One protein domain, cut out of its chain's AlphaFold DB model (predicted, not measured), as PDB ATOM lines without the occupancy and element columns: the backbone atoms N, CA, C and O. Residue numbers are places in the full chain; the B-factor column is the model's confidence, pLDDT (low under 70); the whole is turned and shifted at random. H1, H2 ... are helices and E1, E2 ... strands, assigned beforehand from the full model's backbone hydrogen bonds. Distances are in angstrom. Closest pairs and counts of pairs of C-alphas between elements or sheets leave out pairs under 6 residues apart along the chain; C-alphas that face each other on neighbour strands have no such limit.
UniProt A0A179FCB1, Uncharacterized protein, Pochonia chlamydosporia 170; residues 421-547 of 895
ATOM      1  N   SER A 421     -15.367   2.944  10.598       85.25
ATOM      2  CA  SER A 421     -15.169   2.955   9.147       85.25
ATOM      3  C   SER A 421     -16.518   3.096   8.434       85.25
ATOM      4  O   SER A 421     -17.565   2.733   8.978       85.25
ATOM      5  N   VAL A 422     -16.501   3.576   7.187       86.69
ATOM      6  CA  VAL A 422     -17.704   3.601   6.342       86.69
ATOM      7  C   VAL A 422     -18.309   2.196   6.248       86.69
ATOM      8  O   VAL A 422     -19.483   2.034   6.551       86.69
ATOM      9  N   GLU A 423     -17.505   1.162   5.986       87.38
ATOM     10  CA  GLU A 423     -17.907  -0.255   6.064       87.38
ATOM     11  C   GLU A 423     -18.646  -0.614   7.370       87.38
ATOM     12  O   GLU A 423     -19.681  -1.273   7.334       87.38
ATOM     13  N   GLN A 424     -18.156  -0.176   8.534       86.56
ATOM     14  CA  GLN A 424     -18.780  -0.445   9.837       86.56
ATOM     15  C   GLN A 424     -20.084   0.340  10.072       86.56
ATOM     16  O   GLN A 424     -20.892  -0.044  10.920       86.56
ATOM     17  N   PHE A 425     -20.308   1.429   9.335       87.69
ATOM     18  CA  PHE A 425     -21.603   2.106   9.267       87.69
ATOM     19  C   PHE A 425     -22.547   1.408   8.273       87.69
ATOM     20  O   PHE A 425     -23.717   1.165   8.581       87.69
ATOM     21  N   MET A 426     -22.030   1.006   7.113       87.56
ATOM     22  CA  MET A 426     -22.765   0.245   6.101       87.56
ATOM     23  C   MET A 426     -23.031  -1.211   6.534       87.56
ATOM     24  O   MET A 426     -23.852  -1.880   5.927       87.56
ATOM     25  N   SER A 427     -22.437  -1.713   7.621       85.06
ATOM     26  CA  SER A 427     -22.807  -3.000   8.239       85.06
ATOM     27  C   SER A 427     -23.866  -2.883   9.346       85.06
ATOM     28  O   SER A 427     -24.164  -3.868  10.023       85.06
ATOM     29  N   ARG A 428     -24.472  -1.697   9.524       84.62
ATOM     30  CA  ARG A 428     -25.568  -1.463  10.486       84.62
ATOM     31  C   ARG A 428     -26.743  -0.638   9.952       84.62
ATOM     32  O   ARG A 428     -27.857  -0.859  10.410       84.62
ATOM     33  N   ALA A 429     -26.518   0.307   9.040       87.38
ATOM     34  CA  ALA A 429     -27.551   1.231   8.571       87.38
ATOM     35  C   ALA A 429     -28.594   0.569   7.642       87.38
ATOM     36  O   ALA A 429     -28.408  -0.546   7.151       87.38
ATOM     37  N   ALA A 430     -29.671   1.301   7.349       88.62
ATOM     38  CA  ALA A 430     -30.569   1.043   6.222       88.62
ATOM     39  C   ALA A 430     -30.860   2.353   5.475       88.62
ATOM     40  O   ALA A 430     -30.987   3.413   6.093       88.62
ATOM     41  N   ILE A 431     -30.971   2.289   4.147       89.19
ATOM     42  CA  ILE A 431     -31.198   3.459   3.284       89.19
ATOM     43  C   ILE A 431     -32.469   3.248   2.456       89.19
ATOM     44  O   ILE A 431     -32.713   2.163   1.930       89.19
ATOM     45  N   ALA A 432     -33.293   4.288   2.363       88.69
ATOM     46  CA  ALA A 432     -34.676   4.240   1.902       88.69
ATOM     47  C   ALA A 432     -35.034   5.440   1.006       88.69
ATOM     48  O   ALA A 432     -34.316   6.440   0.990       88.69
ATOM     49  N   VAL A 433     -36.150   5.367   0.267       87.31
ATOM     50  CA  VAL A 433     -36.607   6.458  -0.622       87.31
ATOM     51  C   VAL A 433     -37.909   7.074  -0.131       87.31
ATOM     52  O   VAL A 433     -38.950   6.420  -0.141       87.31
ATOM     53  N   GLN A 434     -37.880   8.364   0.212       83.25
ATOM     54  CA  GLN A 434     -39.070   9.135   0.566       83.25
ATOM     55  C   GLN A 434     -39.543  10.012  -0.602       83.25
ATOM     56  O   GLN A 434     -38.753  10.696  -1.257       83.25
ATOM     57  N   VAL A 435     -40.863  10.060  -0.803       81.56
ATOM     58  CA  VAL A 435     -41.539  10.955  -1.751       81.56
ATOM     59  C   VAL A 435     -42.241  12.077  -0.980       81.56
ATOM     60  O   VAL A 435     -43.328  11.892  -0.439       81.56
ATOM     61  N   LYS A 436     -41.634  13.263  -0.925       75.69
ATOM     62  CA  LYS A 436     -42.203  14.442  -0.255       75.69
ATOM     63  C   LYS A 436     -43.314  15.067  -1.119       75.69
ATOM     64  O   LYS A 436     -43.190  15.083  -2.343       75.69
ATOM     65  N   PRO A 437     -44.389  15.625  -0.522       62.34
ATOM     66  CA  PRO A 437     -44.587  15.895   0.905       62.34
ATOM     67  C   PRO A 437     -45.216  14.738   1.703       62.34
ATOM     68  O   PRO A 437     -45.647  14.961   2.835       62.34
ATOM     69  N   THR A 438     -45.320  13.530   1.144       64.25
ATOM     70  CA  THR A 438     -46.015  12.409   1.786       64.25
ATOM     71  C   THR A 438     -45.267  11.955   3.041       64.25
ATOM     72  O   THR A 438     -44.182  11.380   2.971       64.25
ATOM     73  N   LYS A 439     -45.858  12.212   4.213       63.78
ATOM     74  CA  LYS A 439     -45.409  11.659   5.497       63.78
ATOM     75  C   LYS A 439     -45.965  10.247   5.676       63.78
ATOM     76  O   LYS A 439     -46.822  10.015   6.523       63.78
ATOM     77  N   GLU A 440     -45.511   9.329   4.832       65.06
ATOM     78  CA  GLU A 440     -45.697   7.897   5.074       65.06
ATOM     79  C   GLU A 440     -44.896   7.542   6.337       65.06
ATOM     80  O   GLU A 440     -43.766   8.010   6.504       65.06
ATOM     81  N   ALA A 441     -45.514   6.817   7.275       67.69
ATOM     82  CA  ALA A 441     -44.871   6.482   8.548       67.69
ATOM     83  C   ALA A 441     -43.662   5.565   8.319       67.69
ATOM     84  O   ALA A 441     -42.605   5.778   8.912       67.69
ATOM     85  N   ASP A 442     -43.831   4.614   7.403       78.81
ATOM     86  CA  ASP A 442     -42.855   3.646   6.923       78.81
ATOM     87  C   ASP A 442     -42.351   4.034   5.528       78.81
ATOM     88  O   ASP A 442     -43.145   4.311   4.629       78.81
ATOM     89  N   ILE A 443     -41.030   4.035   5.341       82.06
ATOM     90  CA  ILE A 443     -40.356   4.391   4.084       82.06
ATOM     91  C   ILE A 443     -39.713   3.125   3.480       82.06
ATOM     92  O   ILE A 443     -39.037   2.393   4.214       82.06
ATOM     93  N   PRO A 444     -39.874   2.850   2.167       82.56
ATOM     94  CA  PRO A 444     -39.329   1.654   1.522       82.56
ATOM     95  C   PRO A 444     -37.797   1.675   1.429       82.56
ATOM     96  O   PRO A 444     -37.203   2.608   0.878       82.56
ATOM     97  N   VAL A 445     -37.166   0.612   1.931       85.75
ATOM     98  CA  VAL A 445     -35.706   0.420   1.972       85.75
ATOM     99  C   VAL A 445     -35.167  -0.044   0.611       85.75
ATOM    100  O   VAL A 445     -35.583  -1.084   0.104       85.75
ATOM    101  N   ILE A 446     -34.211   0.701   0.044       85.38
ATOM    102  CA  ILE A 446     -33.469   0.349  -1.189       85.38
ATOM    103  C   ILE A 446     -32.132  -0.338  -0.917       85.38
ATOM    104  O   ILE A 446     -31.568  -0.967  -1.806       85.38
ATOM    105  N   TRP A 447     -31.601  -0.231   0.298       86.69
ATOM    106  CA  TRP A 447     -30.351  -0.889   0.655       86.69
ATOM    107  C   TRP A 447     -30.311  -1.243   2.142       86.69
ATOM    108  O   TRP A 447     -30.725  -0.460   3.003       86.69
ATOM    109  N   SER A 448     -29.806  -2.443   2.422       81.75
ATOM    110  CA  SER A 448     -29.564  -2.978   3.758       81.75
ATOM    111  C   SER A 448     -28.460  -4.035   3.698       81.75
ATOM    112  O   SER A 448     -28.228  -4.631   2.649       81.75
ATOM    113  N   VAL A 449     -27.844  -4.347   4.840       72.50
ATOM    114  CA  VAL A 449     -26.802  -5.390   4.963       72.50
ATOM    115  C   VAL A 449     -27.260  -6.772   4.480       72.50
ATOM    116  O   VAL A 449     -26.451  -7.552   3.991       72.50
ATOM    117  N   ARG A 450     -28.542  -7.109   4.679       66.12
ATOM    118  CA  ARG A 450     -29.052  -8.469   4.443       66.12
ATOM    119  C   ARG A 450     -29.314  -8.740   2.963       66.12
ATOM    120  O   ARG A 450     -29.070  -9.849   2.508       66.12
ATOM    121  N   GLU A 451     -29.812  -7.739   2.242       62.12
ATOM    122  CA  GLU A 451     -30.184  -7.823   0.829       62.12
ATOM    123  C   GLU A 451     -30.030  -6.439   0.163       62.12
ATOM    124  O   GLU A 451     -30.558  -5.452   0.703       62.12
ATOM    125  N   PRO A 452     -29.392  -6.346  -1.023       58.06
ATOM    126  CA  PRO A 452     -29.600  -5.239  -1.958       58.06
ATOM    127  C   PRO A 452     -31.060  -5.244  -2.423       58.06
ATOM    128  O   PRO A 452     -31.616  -6.316  -2.671       58.06
ATOM    129  N   ARG A 453     -31.711  -4.078  -2.530       71.94
ATOM    130  CA  ARG A 453     -33.162  -4.014  -2.776       71.94
ATOM    131  C   ARG A 453     -33.557  -3.019  -3.859       71.94
ATOM    132  O   ARG A 453     -32.895  -2.019  -4.116       71.94
ATOM    133  N   GLU A 454     -34.693  -3.309  -4.482       80.94
ATOM    134  CA  GLU A 454     -35.326  -2.454  -5.481       80.94
ATOM    135  C   GLU A 454     -36.632  -1.868  -4.928       80.94
ATOM    136  O   GLU A 454     -37.595  -2.598  -4.686       80.94
ATOM    137  N   ALA A 455     -36.713  -0.545  -4.773       81.88
ATOM    138  CA  ALA A 455     -37.969   0.130  -4.446       81.88
ATOM    139  C   ALA A 455     -38.672   0.622  -5.720       81.88
ATOM    140  O   ALA A 455     -38.126   1.418  -6.487       81.88
ATOM    141  N   SER A 456     -39.923   0.196  -5.926       81.94
ATOM    142  CA  SER A 456     -40.814   0.747  -6.958       81.94
ATOM    143  C   SER A 456     -41.478   2.040  -6.466       81.94
ATOM    144  O   SER A 456     -42.500   2.006  -5.783       81.94
ATOM    145  N   VAL A 457     -40.935   3.191  -6.857       79.75
ATOM    146  CA  VAL A 457     -41.378   4.523  -6.419       79.75
ATOM    147  C   VAL A 457     -42.261   5.172  -7.491       79.75
ATOM    148  O   VAL A 457     -41.834   5.385  -8.626       79.75
ATOM    149  N   THR A 458     -43.509   5.513  -7.151       78.81
ATOM    150  CA  THR A 458     -44.460   6.138  -8.093       78.81
ATOM    151  C   THR A 458     -44.643   7.622  -7.791       78.81
ATOM    152  O   THR A 458     -45.468   8.015  -6.966       78.81
ATOM    153  N   VAL A 459     -43.894   8.469  -8.498       75.44
ATOM    154  CA  VAL A 459     -43.922   9.923  -8.307       75.44
ATOM    155  C   VAL A 459     -45.081  10.515  -9.109       75.44
ATOM    156  O   VAL A 459     -45.019  10.641 -10.337       75.44
ATOM    157  N   ARG A 460     -46.178  10.856  -8.421       69.19
ATOM    158  CA  ARG A 460     -47.376  11.439  -9.047       69.19
ATOM    159  C   ARG A 460     -47.080  12.859  -9.546       69.19
ATOM    160  O   ARG A 460     -46.773  13.749  -8.754       69.19
ATOM    161  N   GLY A 461     -47.217  13.076 -10.855       58.38
ATOM    162  CA  GLY A 461     -47.066  14.389 -11.489       58.38
ATOM    163  C   GLY A 461     -48.260  15.306 -11.219       58.38
ATOM    164  O   GLY A 461     -49.243  15.272 -11.955       58.38
ATOM    165  N   GLY A 462     -48.178  16.117 -10.163       57.38
ATOM    166  CA  GLY A 462     -49.188  17.115  -9.806       57.38
ATOM    167  C   GLY A 462     -48.821  18.548 -10.216       57.38
ATOM    168  O   GLY A 462     -47.796  18.805 -10.844       57.38
ATOM    169  N   ARG A 463     -49.655  19.519  -9.807       54.22
ATOM    170  CA  ARG A 463     -49.282  20.952  -9.814       54.22
ATOM    171  C   ARG A 463     -48.312  21.315  -8.681       54.22
ATOM    172  O   ARG A 463     -47.621  22.326  -8.784       54.22
ATOM    173  N   GLN A 464     -48.286  20.525  -7.608       56.94
ATOM    174  CA  GLN A 464     -47.286  20.632  -6.547       56.94
ATOM    175  C   GLN A 464     -45.967  19.997  -7.003       56.94
ATOM    176  O   GLN A 464     -45.959  19.128  -7.873       56.94
ATOM    177  N   VAL A 465     -44.851  20.456  -6.434       58.03
ATOM    178  CA  VAL A 465     -43.538  19.848  -6.668       58.03
ATOM    179  C   VAL A 465     -43.398  18.662  -5.722       58.03
ATOM    180  O   VAL A 465     -43.460  18.840  -4.507       58.03
ATOM    181  N   THR A 466     -43.253  17.471  -6.294       65.69
ATOM    182  CA  THR A 466     -43.047  16.220  -5.563       65.69
ATOM    183  C   THR A 466     -41.544  15.942  -5.520       65.69
ATOM    184  O   THR A 466     -40.976  15.514  -6.526       65.69
ATOM    185  N   ASP A 467     -40.889  16.241  -4.399       73.56
ATOM    186  CA  ASP A 467     -39.440  16.052  -4.240       73.56
ATOM    187  C   ASP A 467     -39.146  14.611  -3.780       73.56
ATOM    188  O   ASP A 467     -39.762  14.125  -2.831       73.56
ATOM    189  N   VAL A 468     -38.196  13.924  -4.420       78.38
ATOM    190  CA  VAL A 468     -37.751  12.579  -4.007       78.38
ATOM    191  C   VAL A 468     -36.392  12.671  -3.328       78.38
ATOM    192  O   VAL A 468     -35.496  13.372  -3.810       78.38
ATOM    193  N   VAL A 469     -36.245  11.978  -2.201       83.81
ATOM    194  CA  VAL A 469     -35.040  12.037  -1.370       83.81
ATOM    195  C   VAL A 469     -34.638  10.648  -0.895       83.81
ATOM    196  O   VAL A 469     -35.488   9.801  -0.616       83.81
ATOM    197  N   ILE A 470     -33.334  10.439  -0.783       85.88
ATOM    198  CA  ILE A 470     -32.742   9.286  -0.125       85.88
ATOM    199  C   ILE A 470     -32.625   9.609   1.362       85.88
ATOM    200  O   ILE A 470     -32.004  10.604   1.744       85.88
ATOM    201  N   ALA A 471     -33.235   8.774   2.192       85.75
ATOM    202  CA  ALA A 471     -33.248   8.885   3.641       85.75
ATOM    203  C   ALA A 471     -32.415   7.749   4.251       85.75
ATOM    204  O   ALA A 471     -32.510   6.605   3.809       85.75
ATOM    205  N   CYS A 472     -31.601   8.049   5.261       84.38
ATOM    206  CA  CYS A 472     -30.763   7.070   5.948       84.38
ATOM    207  C   CYS A 472     -31.224   6.901   7.396       84.38
ATOM    208  O   CYS A 472     -31.353   7.880   8.134       84.38
ATOM    209  N   CYS A 473     -31.454   5.652   7.797       85.94
ATOM    210  CA  CYS A 473     -31.622   5.244   9.183       85.94
ATOM    211  C   CYS A 473     -30.288   4.636   9.651       85.94
ATOM    212  O   CYS A 473     -29.944   3.536   9.208       85.94
ATOM    213  N   PRO A 474     -29.501   5.310  10.507       81.88
ATOM    214  CA  PRO A 474     -28.173   4.827  10.887       81.88
ATOM    215  C   PRO A 474     -28.200   3.587  11.795       81.88
ATOM    216  O   PRO A 474     -27.207   2.861  11.852       81.88
ATOM    217  N   LEU A 475     -29.307   3.357  12.516       80.81
ATOM    218  CA  LEU A 475     -29.493   2.277  13.499       80.81
ATOM    219  C   LEU A 475     -30.942   1.716  13.443       80.81
ATOM    220  O   LEU A 475     -31.718   1.911  14.383       80.81
ATOM    221  N   PRO A 476     -31.348   1.074  12.331       76.25
ATOM    222  CA  PRO A 476     -32.721   0.631  12.089       76.25
ATOM    223  C   PRO A 476     -33.180  -0.491  13.042       76.25
ATOM    224  O   PRO A 476     -32.354  -1.266  13.532       76.25
ATOM    225  N   PRO A 477     -34.501  -0.630  13.277       66.31
ATOM    226  CA  PRO A 477     -35.063  -1.791  13.963       66.31
ATOM    227  C   PRO A 477     -34.860  -3.084  13.149       66.31
ATOM    228  O   PRO A 477     -34.732  -3.059  11.924       66.31
ATOM    229  N   HIS A 478     -34.841  -4.225  13.847       60.28
ATOM    230  CA  HIS A 478     -34.331  -5.516  13.346       60.28
ATOM    231  C   HIS A 478     -35.041  -6.103  12.117       60.28
ATOM    232  O   HIS A 478     -34.461  -6.974  11.461       60.28
ATOM    233  N   ASP A 479     -36.249  -5.644  11.800       60.91
ATOM    234  CA  ASP A 479     -37.098  -6.210  10.743       60.91
ATOM    235  C   ASP A 479     -36.719  -5.697   9.340       60.91
ATOM    236  O   ASP A 479     -36.898  -6.397   8.345       60.91
ATOM    237  N   GLY A 480     -36.132  -4.496   9.253       58.03
ATOM    238  CA  GLY A 480     -35.386  -3.987   8.093       58.03
ATOM    239  C   GLY A 480     -36.117  -3.829   6.748       58.03
ATOM    240  O   GLY A 480     -35.465  -3.465   5.773       58.03
ATOM    241  N   LEU A 481     -37.417  -4.126   6.636       64.88
ATOM    242  CA  LEU A 481     -38.200  -3.977   5.393       64.88
ATOM    243  C   LEU A 481     -38.640  -2.525   5.140       64.88
ATOM    244  O   LEU A 481     -38.598  -2.052   4.002       64.88
ATOM    245  N   SER A 482     -39.001  -1.814   6.205       69.94
ATOM    246  CA  SER A 482     -39.224  -0.369   6.230       69.94
ATOM    247  C   SER A 482     -38.309   0.296   7.256       69.94
ATOM    248  O   SER A 482     -37.802  -0.342   8.183       69.94
ATOM    249  N   VAL A 483     -38.115   1.605   7.108       74.88
ATOM    250  CA  VAL A 483     -37.604   2.470   8.179       74.88
ATOM    251  C   VAL A 483     -38.638   3.539   8.488       74.88
ATOM    252  O   VAL A 483     -39.262   4.083   7.574       74.88
ATOM    253  N   ARG A 484     -38.827   3.860   9.770       73.19
ATOM    254  CA  ARG A 484     -39.747   4.935  10.146       73.19
ATOM    255  C   ARG A 484     -39.158   6.298   9.824       73.19
ATOM    256  O   ARG A 484     -38.007   6.552  10.175       73.19
ATOM    257  N   PHE A 485     -39.967   7.198   9.266       68.69
ATOM    258  CA  PHE A 485     -39.529   8.555   8.913       68.69
ATOM    259  C   PHE A 485     -38.895   9.320  10.089       68.69
ATOM    260  O   PHE A 485     -37.874   9.979   9.911       68.69
ATOM    261  N   GLU A 486     -39.457   9.182  11.292       68.56
ATOM    262  CA  GLU A 486     -38.962   9.816  12.526       68.56
ATOM    263  C   GLU A 486     -37.524   9.414  12.911       68.56
ATOM    264  O   GLU A 486     -36.851  10.161  13.608       68.56
ATOM    265  N   ASN A 487     -37.028   8.279  12.407       70.50
ATOM    266  CA  ASN A 487     -35.690   7.749  12.681       70.50
ATOM    267  C   ASN A 487     -34.756   7.877  11.462       70.50
ATOM    268  O   ASN A 487     -33.895   7.020  11.248       70.50
ATOM    269  N   THR A 488     -34.951   8.890  10.607       75.19
ATOM    270  CA  THR A 488     -34.143   9.085   9.390       75.19
ATOM    271  C   THR A 488     -33.643  10.513   9.205       75.19
ATOM    272  O   THR A 488     -34.371  11.474   9.444       75.19
ATOM    273  N   PHE A 489     -32.420  10.644   8.684       77.88
ATOM    274  CA  PHE A 489     -31.904  11.899   8.132       77.88
ATOM    275  C   PHE A 489     -31.893  11.856   6.598       77.88
ATOM    276  O   PHE A 489     -31.902  10.789   5.982       77.88
ATOM    277  N   GLU A 490     -31.885  13.024   5.961       80.00
ATOM    278  CA  GLU A 490     -31.873  13.151   4.502       80.00
ATOM    279  C   GLU A 490     -30.436  13.037   3.979       80.00
ATOM    280  O   GLU A 490     -29.657  13.973   4.099       80.00
ATOM    281  N   LEU A 491     -30.071  11.885   3.413       80.25
ATOM    282  CA  LEU A 491     -28.718  11.623   2.912       80.25
ATOM    283  C   LEU A 491     -28.444  12.350   1.588       80.25
ATOM    284  O   LEU A 491     -27.338  12.838   1.372       80.25
ATOM    285  N   GLN A 492     -29.443  12.397   0.700       79.69
ATOM    286  CA  GLN A 492     -29.334  13.030  -0.616       79.69
ATOM    287  C   GLN A 492     -30.714  13.380  -1.190       79.69
ATOM    288  O   GLN A 492     -31.554  12.505  -1.396       79.69
ATOM    289  N   SER A 493     -30.942  14.640  -1.560       77.62
ATOM    290  CA  SER A 493     -32.082  15.007  -2.414       77.62
ATOM    291  C   SER A 493     -31.787  14.704  -3.887       77.62
ATOM    292  O   SER A 493     -30.748  15.117  -4.403       77.62
ATOM    293  N   LEU A 494     -32.716  14.053  -4.601       74.94
ATOM    294  CA  LEU A 494     -32.595  13.834  -6.053       74.94
ATOM    295  C   LEU A 494     -32.933  15.100  -6.872       74.94
ATOM    296  O   LEU A 494     -32.671  15.161  -8.069       74.94
ATOM    297  N   SER A 495     -33.425  16.153  -6.208       58.09
ATOM    298  CA  SER A 495     -33.422  17.574  -6.614       58.09
ATOM    299  C   SER A 495     -34.153  18.017  -7.898       58.09
ATOM    300  O   SER A 495     -34.312  19.228  -8.101       58.09
ATOM    301  N   ASP A 496     -34.633  17.086  -8.724       56.25
ATOM    302  CA  ASP A 496     -35.364  17.358  -9.964       56.25
ATOM    303  C   ASP A 496     -36.778  16.748  -9.981       56.25
ATOM    304  O   ASP A 496     -37.117  15.854  -9.203       56.25
ATOM    305  N   LYS A 497     -37.637  17.251 -10.880       56.03
ATOM    306  CA  LYS A 497     -39.065  16.879 -10.953       56.03
ATOM    307  C   LYS A 497     -39.284  15.491 -11.568       56.03
ATOM    308  O   LYS A 497     -39.747  15.371 -12.706       56.03
ATOM    309  N   LEU A 498     -38.985  14.442 -10.805       65.38
ATOM    310  CA  LEU A 498     -39.346  13.072 -11.160       65.38
ATOM    311  C   LEU A 498     -40.874  12.948 -11.328       65.38
ATOM    312  O   LEU A 498     -41.658  13.584 -10.627       65.38
ATOM    313  N   CYS A 499     -41.310  12.165 -12.316       71.19
ATOM    314  CA  CYS A 499     -42.728  12.011 -12.653       71.19
ATOM    315  C   CYS A 499     -42.960  10.701 -13.415       71.19
ATOM    316  O   CYS A 499     -42.349  10.485 -14.465       71.19
ATOM    317  N   GLY A 500     -43.835   9.837 -12.899       77.81
ATOM    318  CA  GLY A 500     -44.060   8.471 -13.383       77.81
ATOM    319  C   GLY A 500     -43.585   7.413 -12.384       77.81
ATOM    320  O   GLY A 500     -43.294   7.730 -11.229       77.81
ATOM    321  N   LYS A 501     -43.518   6.151 -12.822       83.81
ATOM    322  CA  LYS A 501     -42.990   5.041 -12.018       83.81
ATOM    323  C   LYS A 501     -41.487   4.882 -12.253       83.81
ATOM    324  O   LYS A 501     -41.030   4.877 -13.395       83.81
ATOM    325  N   TYR A 502     -40.747   4.712 -11.168       84.81
ATOM    326  CA  TYR A 502     -39.314   4.450 -11.140       84.81
ATOM    327  C   TYR A 502     -39.052   3.175 -10.334       84.81
ATOM    328  O   TYR A 502     -39.788   2.883  -9.393       84.81
ATOM    329  N   THR A 503     -38.012   2.433 -10.691       87.50
ATOM    330  CA  THR A 503     -37.310   1.536  -9.771       87.50
ATOM    331  C   THR A 503     -36.043   2.250  -9.313       87.50
ATOM    332  O   THR A 503     -35.379   2.896 -10.125       87.50
ATOM    333  N   MET A 504     -35.721   2.151  -8.028       89.44
ATOM    334  CA  MET A 504     -34.464   2.636  -7.462       89.44
ATOM    335  C   MET A 504     -33.798   1.519  -6.669       89.44
ATOM    336  O   MET A 504     -34.464   0.859  -5.872       89.44
ATOM    337  N   SER A 505     -32.499   1.344  -6.872       88.81
ATOM    338  CA  SER A 505     -31.631   0.466  -6.088       88.81
ATOM    339  C   SER A 505     -30.351   1.207  -5.714       88.81
ATOM    340  O   SER A 505     -29.996   2.218  -6.328       88.81
ATOM    341  N   LEU A 506     -29.682   0.740  -4.662       89.69
ATOM    342  CA  LEU A 506     -28.455   1.339  -4.156       89.69
ATOM    343  C   LEU A 506     -27.479   0.227  -3.774       89.69
ATOM    344  O   LEU A 506     -27.829  -0.664  -3.005       89.69
ATOM    345  N   ASP A 507     -26.267   0.298  -4.310       88.81
ATOM    346  CA  ASP A 507     -25.167  -0.609  -3.978       88.81
ATOM    347  C   ASP A 507     -24.066   0.134  -3.197       88.81
ATOM    348  O   ASP A 507     -23.974   1.364  -3.258       88.81
ATOM    349  N   TYR A 508     -23.243  -0.598  -2.447       89.00
ATOM    350  CA  TYR A 508     -22.125  -0.065  -1.664       89.00
ATOM    351  C   TYR A 508     -20.803  -0.671  -2.144       89.00
ATOM    352  O   TYR A 508     -20.510  -1.846  -1.927       89.00
ATOM    353  N   LYS A 509     -19.977   0.173  -2.762       87.44
ATOM    354  CA  LYS A 509     -18.671  -0.182  -3.313       87.44
ATOM    355  C   LYS A 509     -17.571   0.329  -2.385       87.44
ATOM    356  O   LYS A 509     -17.282   1.527  -2.319       87.44
ATOM    357  N   ARG A 510     -16.962  -0.616  -1.672       81.19
ATOM    358  CA  ARG A 510     -15.764  -0.426  -0.849       81.19
ATOM    359  C   ARG A 510     -14.556  -0.022  -1.711       81.19
ATOM    360  O   ARG A 510     -14.403  -0.491  -2.838       81.19
ATOM    361  N   ARG A 511     -13.655   0.790  -1.159       74.44
ATOM    362  CA  ARG A 511     -12.282   0.999  -1.650       74.44
ATOM    363  C   ARG A 511     -11.363  -0.157  -1.220       74.44
ATOM    364  O   ARG A 511     -11.092  -0.313  -0.031       74.44
ATOM    365  N   ASP A 512     -10.795  -0.881  -2.186       57.78
ATOM    366  CA  ASP A 512      -9.903  -2.032  -1.925       57.78
ATOM    367  C   ASP A 512      -8.390  -1.727  -1.984       57.78
ATOM    368  O   ASP A 512      -7.588  -2.522  -1.504       57.78
ATOM    369  N   ASP A 513      -7.960  -0.605  -2.577       52.62
ATOM    370  CA  ASP A 513      -6.585  -0.480  -3.109       52.62
ATOM    371  C   ASP A 513      -5.784   0.761  -2.667       52.62
ATOM    372  O   ASP A 513      -4.713   1.048  -3.205       52.62
ATOM    373  N   GLY A 514      -6.276   1.516  -1.681       53.88
ATOM    374  CA  GLY A 514      -5.506   2.583  -1.030       53.88
ATOM    375  C   GLY A 514      -5.310   3.892  -1.818       53.88
ATOM    376  O   GLY A 514      -4.866   4.860  -1.205       53.88
ATOM    377  N   LYS A 515      -5.710   3.999  -3.094       53.62
ATOM    378  CA  LYS A 515      -5.366   5.109  -4.027       53.62
ATOM    379  C   LYS A 515      -6.077   6.465  -3.805       53.62
ATOM    380  O   LYS A 515      -6.355   7.184  -4.758       53.62
ATOM    381  N   GLY A 516      -6.419   6.830  -2.571       57.25
ATOM    382  CA  GLY A 516      -7.070   8.111  -2.234       57.25
ATOM    383  C   GLY A 516      -8.556   8.238  -2.616       57.25
ATOM    384  O   GLY A 516      -9.216   9.174  -2.170       57.25
ATOM    385  N   ILE A 517      -9.109   7.292  -3.381       63.38
ATOM    386  CA  ILE A 517     -10.533   7.261  -3.752       63.38
ATOM    387  C   ILE A 517     -11.380   6.951  -2.497       63.38
ATOM    388  O   ILE A 517     -11.021   6.044  -1.744       63.38
ATOM    389  N   PRO A 518     -12.458   7.698  -2.205       71.50
ATOM    390  CA  PRO A 518     -13.373   7.395  -1.101       71.50
ATOM    391  C   PRO A 518     -14.226   6.152  -1.396       71.50
ATOM    392  O   PRO A 518     -14.392   5.770  -2.553       71.50
ATOM    393  N   ASP A 519     -14.815   5.567  -0.354       83.69
ATOM    394  CA  ASP A 519     -15.902   4.591  -0.503       83.69
ATOM    395  C   ASP A 519     -17.085   5.214  -1.265       83.69
ATOM    396  O   ASP A 519     -17.304   6.428  -1.200       83.69
ATOM    397  N   GLN A 520     -17.856   4.398  -1.989       87.44
ATOM    398  CA  GLN A 520     -18.916   4.883  -2.879       87.44
ATOM    399  C   GLN A 520     -20.263   4.205  -2.610       87.44
ATOM    400  O   GLN A 520     -20.339   2.994  -2.397       87.44
ATOM    401  N   LEU A 521     -21.342   4.981  -2.710       88.19
ATOM    402  CA  LEU A 521     -22.688   4.464  -2.947       88.19
ATOM    403  C   LEU A 521     -23.016   4.596  -4.431       88.19
ATOM    404  O   LEU A 521     -22.699   5.611  -5.047       88.19
ATOM    405  N   ILE A 522     -23.665   3.592  -5.002       88.44
ATOM    406  CA  ILE A 522     -24.017   3.551  -6.420       88.44
ATOM    407  C   ILE A 522     -25.537   3.517  -6.521       88.44
ATOM    408  O   ILE A 522     -26.149   2.458  -6.386       88.44
ATOM    409  N   LEU A 523     -26.160   4.680  -6.724       88.19
ATOM    410  CA  LEU A 523     -27.603   4.756  -6.952       88.19
ATOM    411  C   LEU A 523     -27.884   4.388  -8.406       88.19
ATOM    412  O   LEU A 523     -27.398   5.072  -9.303       88.19
ATOM    413  N   THR A 524     -28.720   3.382  -8.644       88.12
ATOM    414  CA  THR A 524     -29.274   3.106  -9.975       88.12
ATOM    415  C   THR A 524     -30.761   3.450 -10.007       88.12
ATOM    416  O   THR A 524     -31.547   2.997  -9.174       88.12
ATOM    417  N   VAL A 525     -31.154   4.277 -10.977       85.81
ATOM    418  CA  VAL A 525     -32.521   4.770 -11.180       85.81
ATOM    419  C   VAL A 525     -33.005   4.340 -12.557       85.81
ATOM    420  O   VAL A 525     -32.528   4.831 -13.576       85.81
ATOM    421  N   ALA A 526     -33.994   3.449 -12.597       85.69
ATOM    422  CA  ALA A 526     -34.636   3.000 -13.827       85.69
ATOM    423  C   ALA A 526     -36.047   3.592 -13.939       85.69
ATOM    424  O   ALA A 526     -36.881   3.404 -13.053       85.69
ATOM    425  N   LYS A 527     -36.360   4.298 -15.031       82.50
ATOM    426  CA  LYS A 527     -37.710   4.829 -15.269       82.50
ATOM    427  C   LYS A 527     -38.541   3.893 -16.140       82.50
ATOM    428  O   LYS A 527     -38.142   3.546 -17.248       82.50
ATOM    429  N   HIS A 528     -39.764   3.611 -15.699       79.12
ATOM    430  CA  HIS A 528     -40.743   2.829 -16.454       79.12
ATOM    431  C   HIS A 528     -41.632   3.754 -17.295       79.12
ATOM    432  O   HIS A 528     -42.522   4.433 -16.777       79.12
ATOM    433  N   GLY A 529     -41.367   3.808 -18.602       65.50
ATOM    434  CA  GLY A 529     -42.185   4.529 -19.582       65.50
ATOM    435  C   GLY A 529     -43.300   3.653 -20.164       65.50
ATOM    436  O   GLY A 529     -43.096   2.470 -20.405       65.50
ATOM    437  N   SER A 530     -44.474   4.230 -20.441       55.72
ATOM    438  CA  SER A 530     -45.621   3.483 -20.990       55.72
ATOM    439  C   SER A 530     -45.568   3.248 -22.506       55.72
ATOM    440  O   SER A 530     -46.292   2.390 -23.006       55.72
ATOM    441  N   ARG A 531     -44.750   4.015 -23.247       52.53
ATOM    442  CA  ARG A 531     -44.537   3.895 -24.703       52.53
ATOM    443  C   ARG A 531     -43.104   4.312 -25.092       52.53
ATOM    444  O   ARG A 531     -42.865   5.468 -25.421       52.53
ATOM    445  N   ASN A 532     -42.179   3.351 -25.072       46.09
ATOM    446  CA  ASN A 532     -40.863   3.389 -25.740       46.09
ATOM    447  C   ASN A 532     -39.790   4.370 -25.204       46.09
ATOM    448  O   ASN A 532     -38.985   4.878 -25.982       46.09
ATOM    449  N   SER A 533     -39.709   4.606 -23.888       55.16
ATOM    450  CA  SER A 533     -38.515   5.231 -23.277       55.16
ATOM    451  C   SER A 533     -38.276   4.807 -21.822       55.16
ATOM    452  O   SER A 533     -38.420   5.583 -20.876       55.16
ATOM    453  N   SER A 534     -37.872   3.548 -21.643       65.62
ATOM    454  CA  SER A 534     -37.120   3.144 -20.454       65.62
ATOM    455  C   SER A 534     -35.710   3.729 -20.522       65.62
ATOM    456  O   SER A 534     -35.016   3.535 -21.520       65.62
ATOM    457  N   TRP A 535     -35.281   4.420 -19.470       78.62
ATOM    458  CA  TRP A 535     -33.886   4.825 -19.283       78.62
ATOM    459  C   TRP A 535     -33.421   4.380 -17.901       78.62
ATOM    460  O   TRP A 535     -34.226   4.308 -16.969       78.62
ATOM    461  N   VAL A 536     -32.133   4.069 -17.809       80.44
ATOM    462  CA  VAL A 536     -31.437   3.726 -16.573       80.44
ATOM    463  C   VAL A 536     -30.279   4.701 -16.435       80.44
ATOM    464  O   VAL A 536     -29.542   4.921 -17.396       80.44
ATOM    465  N   GLU A 537     -30.147   5.298 -15.261       82.12
ATOM    466  CA  GLU A 537     -29.021   6.141 -14.870       82.12
ATOM    467  C   GLU A 537     -28.397   5.561 -13.608       82.12
ATOM    468  O   GLU A 537     -29.106   5.093 -12.717       82.12
ATOM    469  N   THR A 538     -27.072   5.604 -13.545       82.56
ATOM    470  CA  THR A 538     -26.298   5.181 -12.384       82.56
ATOM    471  C   THR A 538     -25.433   6.353 -11.941       82.56
ATOM    472  O   THR A 538     -24.720   6.935 -12.757       82.56
ATOM    473  N   VAL A 539     -25.511   6.709 -10.660       83.31
ATOM    474  CA  VAL A 539     -24.789   7.839 -10.066       83.31
ATOM    475  C   VAL A 539     -23.910   7.322  -8.933       83.31
ATOM    476  O   VAL A 539     -24.416   6.766  -7.957       83.31
ATOM    477  N   GLU A 540     -22.595   7.508  -9.057       84.25
ATOM    478  CA  GLU A 540     -21.647   7.206  -7.984       84.25
ATOM    479  C   GLU A 540     -21.551   8.399  -7.016       84.25
ATOM    480  O   GLU A 540     -21.121   9.494  -7.389       84.25
ATOM    481  N   TRP A 541     -21.923   8.187  -5.757       85.31
ATOM    482  CA  TRP A 541     -21.748   9.140  -4.666       85.31
ATOM    483  C   TRP A 541     -20.562   8.724  -3.796       85.31
ATOM    484  O   TRP A 541     -20.666   7.726  -3.082       85.31
ATOM    485  N   PRO A 542     -19.440   9.464  -3.806       82.69
ATOM    486  CA  PRO A 542     -18.408   9.276  -2.794       82.69
ATOM    487  C   PRO A 542     -18.991   9.580  -1.407       82.69
ATOM    488  O   PRO A 542     -19.714  10.564  -1.256       82.69
ATOM    489  N   ILE A 543     -18.675   8.773  -0.396       83.69
ATOM    490  CA  ILE A 543     -19.154   8.962   0.981       83.69
ATOM    491  C   ILE A 543     -18.019   8.970   2.009       83.69
ATOM    492  O   ILE A 543     -16.950   8.393   1.803       83.69
ATOM    493  N   TYR A 544     -18.273   9.627   3.140       83.88
ATOM    494  CA  TYR A 544     -17.415   9.637   4.325       83.88
ATOM    495  C   TYR A 544     -18.247   9.400   5.588       83.88
ATOM    496  O   TYR A 544     -19.444   9.686   5.600       83.88
ATOM    497  N   TYR A 545     -17.614   8.886   6.645       84.12
ATOM    498  CA  TYR A 545     -18.204   8.810   7.983       84.12
ATOM    499  C   TYR A 545     -17.832  10.064   8.773       84.12
ATOM    500  O   TYR A 545     -16.653  10.404   8.870       84.12
ATOM    501  N   ASP A 546     -18.825  10.730   9.349       85.38
ATOM    502  CA  ASP A 546     -18.625  11.863  10.239       85.38
ATOM    503  C   ASP A 546     -18.506  11.394  11.695       85.38
ATOM    504  O   ASP A 546     -19.383  10.700  12.220       85.38
ATOM    505  N   ALA A 547     -17.408  11.768  12.357       85.50
ATOM    506  CA  ALA A 547     -17.143  11.352  13.732       85.50
ATOM    507  C   ALA A 547     -18.053  12.048  14.758       85.50
ATOM    508  O   ALA A 547     -18.361  11.427  15.776       85.50
TER     509      ALA A 547
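What this domain is: This is residues 421 to 547 of the 895 residues of an uncharacterized protein of Pochonia chlamydosporia 170 (UniProt A0A179FCB1). Two strongly twisted sheets make a sandwich in which they are only partly face to face: E1 and E2 of the five-stranded sheet come close to E3 and E7 of the four-stranded one, while E8 and E9 carry the second sheet on beyond them. The long strands E7, E8 and E9 fold back and forth side by side, and the short helix H1 sits beside the second sheet near the last residues of E9. The printed part has 127 residues, with one named helix and nine named strands in the order H1 E1 E2 E3 E4 E5 E6 E7 E8 E9. Both sheets are antiparallel, ordered E5 E2 E1 E4 E6 and E3 E7 E8 E9, and the class is mostly strand. The whole is compact, with a radius of gyration of the C-alphas of 15.1 A and spans of 45 by 32 by 23 A.

How they stand to each other: H1, residues 422 to 426, has its one O i to N i+4 pair within hydrogen-bond range. In the second sheet H1 touches E9, residues 535 to 545, with 4 pairs of C-alphas within 8 A: the closest C-alphas of the two, those of Val 422 and Tyr 545, are 5.5 A apart. H1 is on that sheet, at the sheet's level, with a height over the sheet of 1.1 A. E1, residues 430 to 436, forms a hairpin with E2, residues 442 to 448, and N 446 is 2.8 A from O 431. On the other side of E1 comes E4, residues 467 to 473, antiparallel at 153 degrees, with N 432 and O 471 2.8 A apart. E2 pairs in a staggered way, with E5, residues 482 to 484, over 442 to 444 and with E1 over 445 to 448; N 443 and O 483 are 2.8 A apart. E6, residues 489 to 493, is the edge strand beside E4, with N 470 and O 492 2.8 A apart. In the second sheet, E3, residues 454 to 459, is the edge strand beside E7, residues 500 to 509, with N 457 and O 502 2.8 A apart. E7, E8, residues 520 to 528, and E9 form a meander, each strand the antiparallel neighbour of the one before; N 503 and O 526 are 2.8 A apart, as are N 525 and O 537. Between the sheets, the closest C-alphas of E2 and E7 are those of Ile 446 and Ser 505, 5.2 A apart. E1 and E7 are near each other, while E4 and E9 are apart.

Where its parts are: H1 begins with C-alpha 422 at (-17.704, 3.601, 6.342) and is 6.1 A long from first to last C-alpha. E1 and E4 each measure 18.9 A, E2 15.2 A, E3 15.3 A, E5 6.6 A and E6 11.0 A. E7 runs 28.7 A from C-alpha 500 at (-44.060, 8.471, -13.383), and E8 measures 25.8 A. E9, the longest strand with 11 residues, covers 31.7 A and ends with C-alpha 545 at (-18.204, 8.810, 7.983).

The domain as a whole: The two C-alphas farthest apart are those of Arg 463 and Gly 514, 48.3 A, while the first and last printed C-alphas are 9.8 A apart. The printed part has no cut, and no link is long. The chain changes sheet at the links E2 to E3, E3 to E4 and E6 to E7. The mean pLDDT of the printed part is 75.8, and 39 residues are under 70, among them 460 to 466, 512 to 517 and 529 to 534.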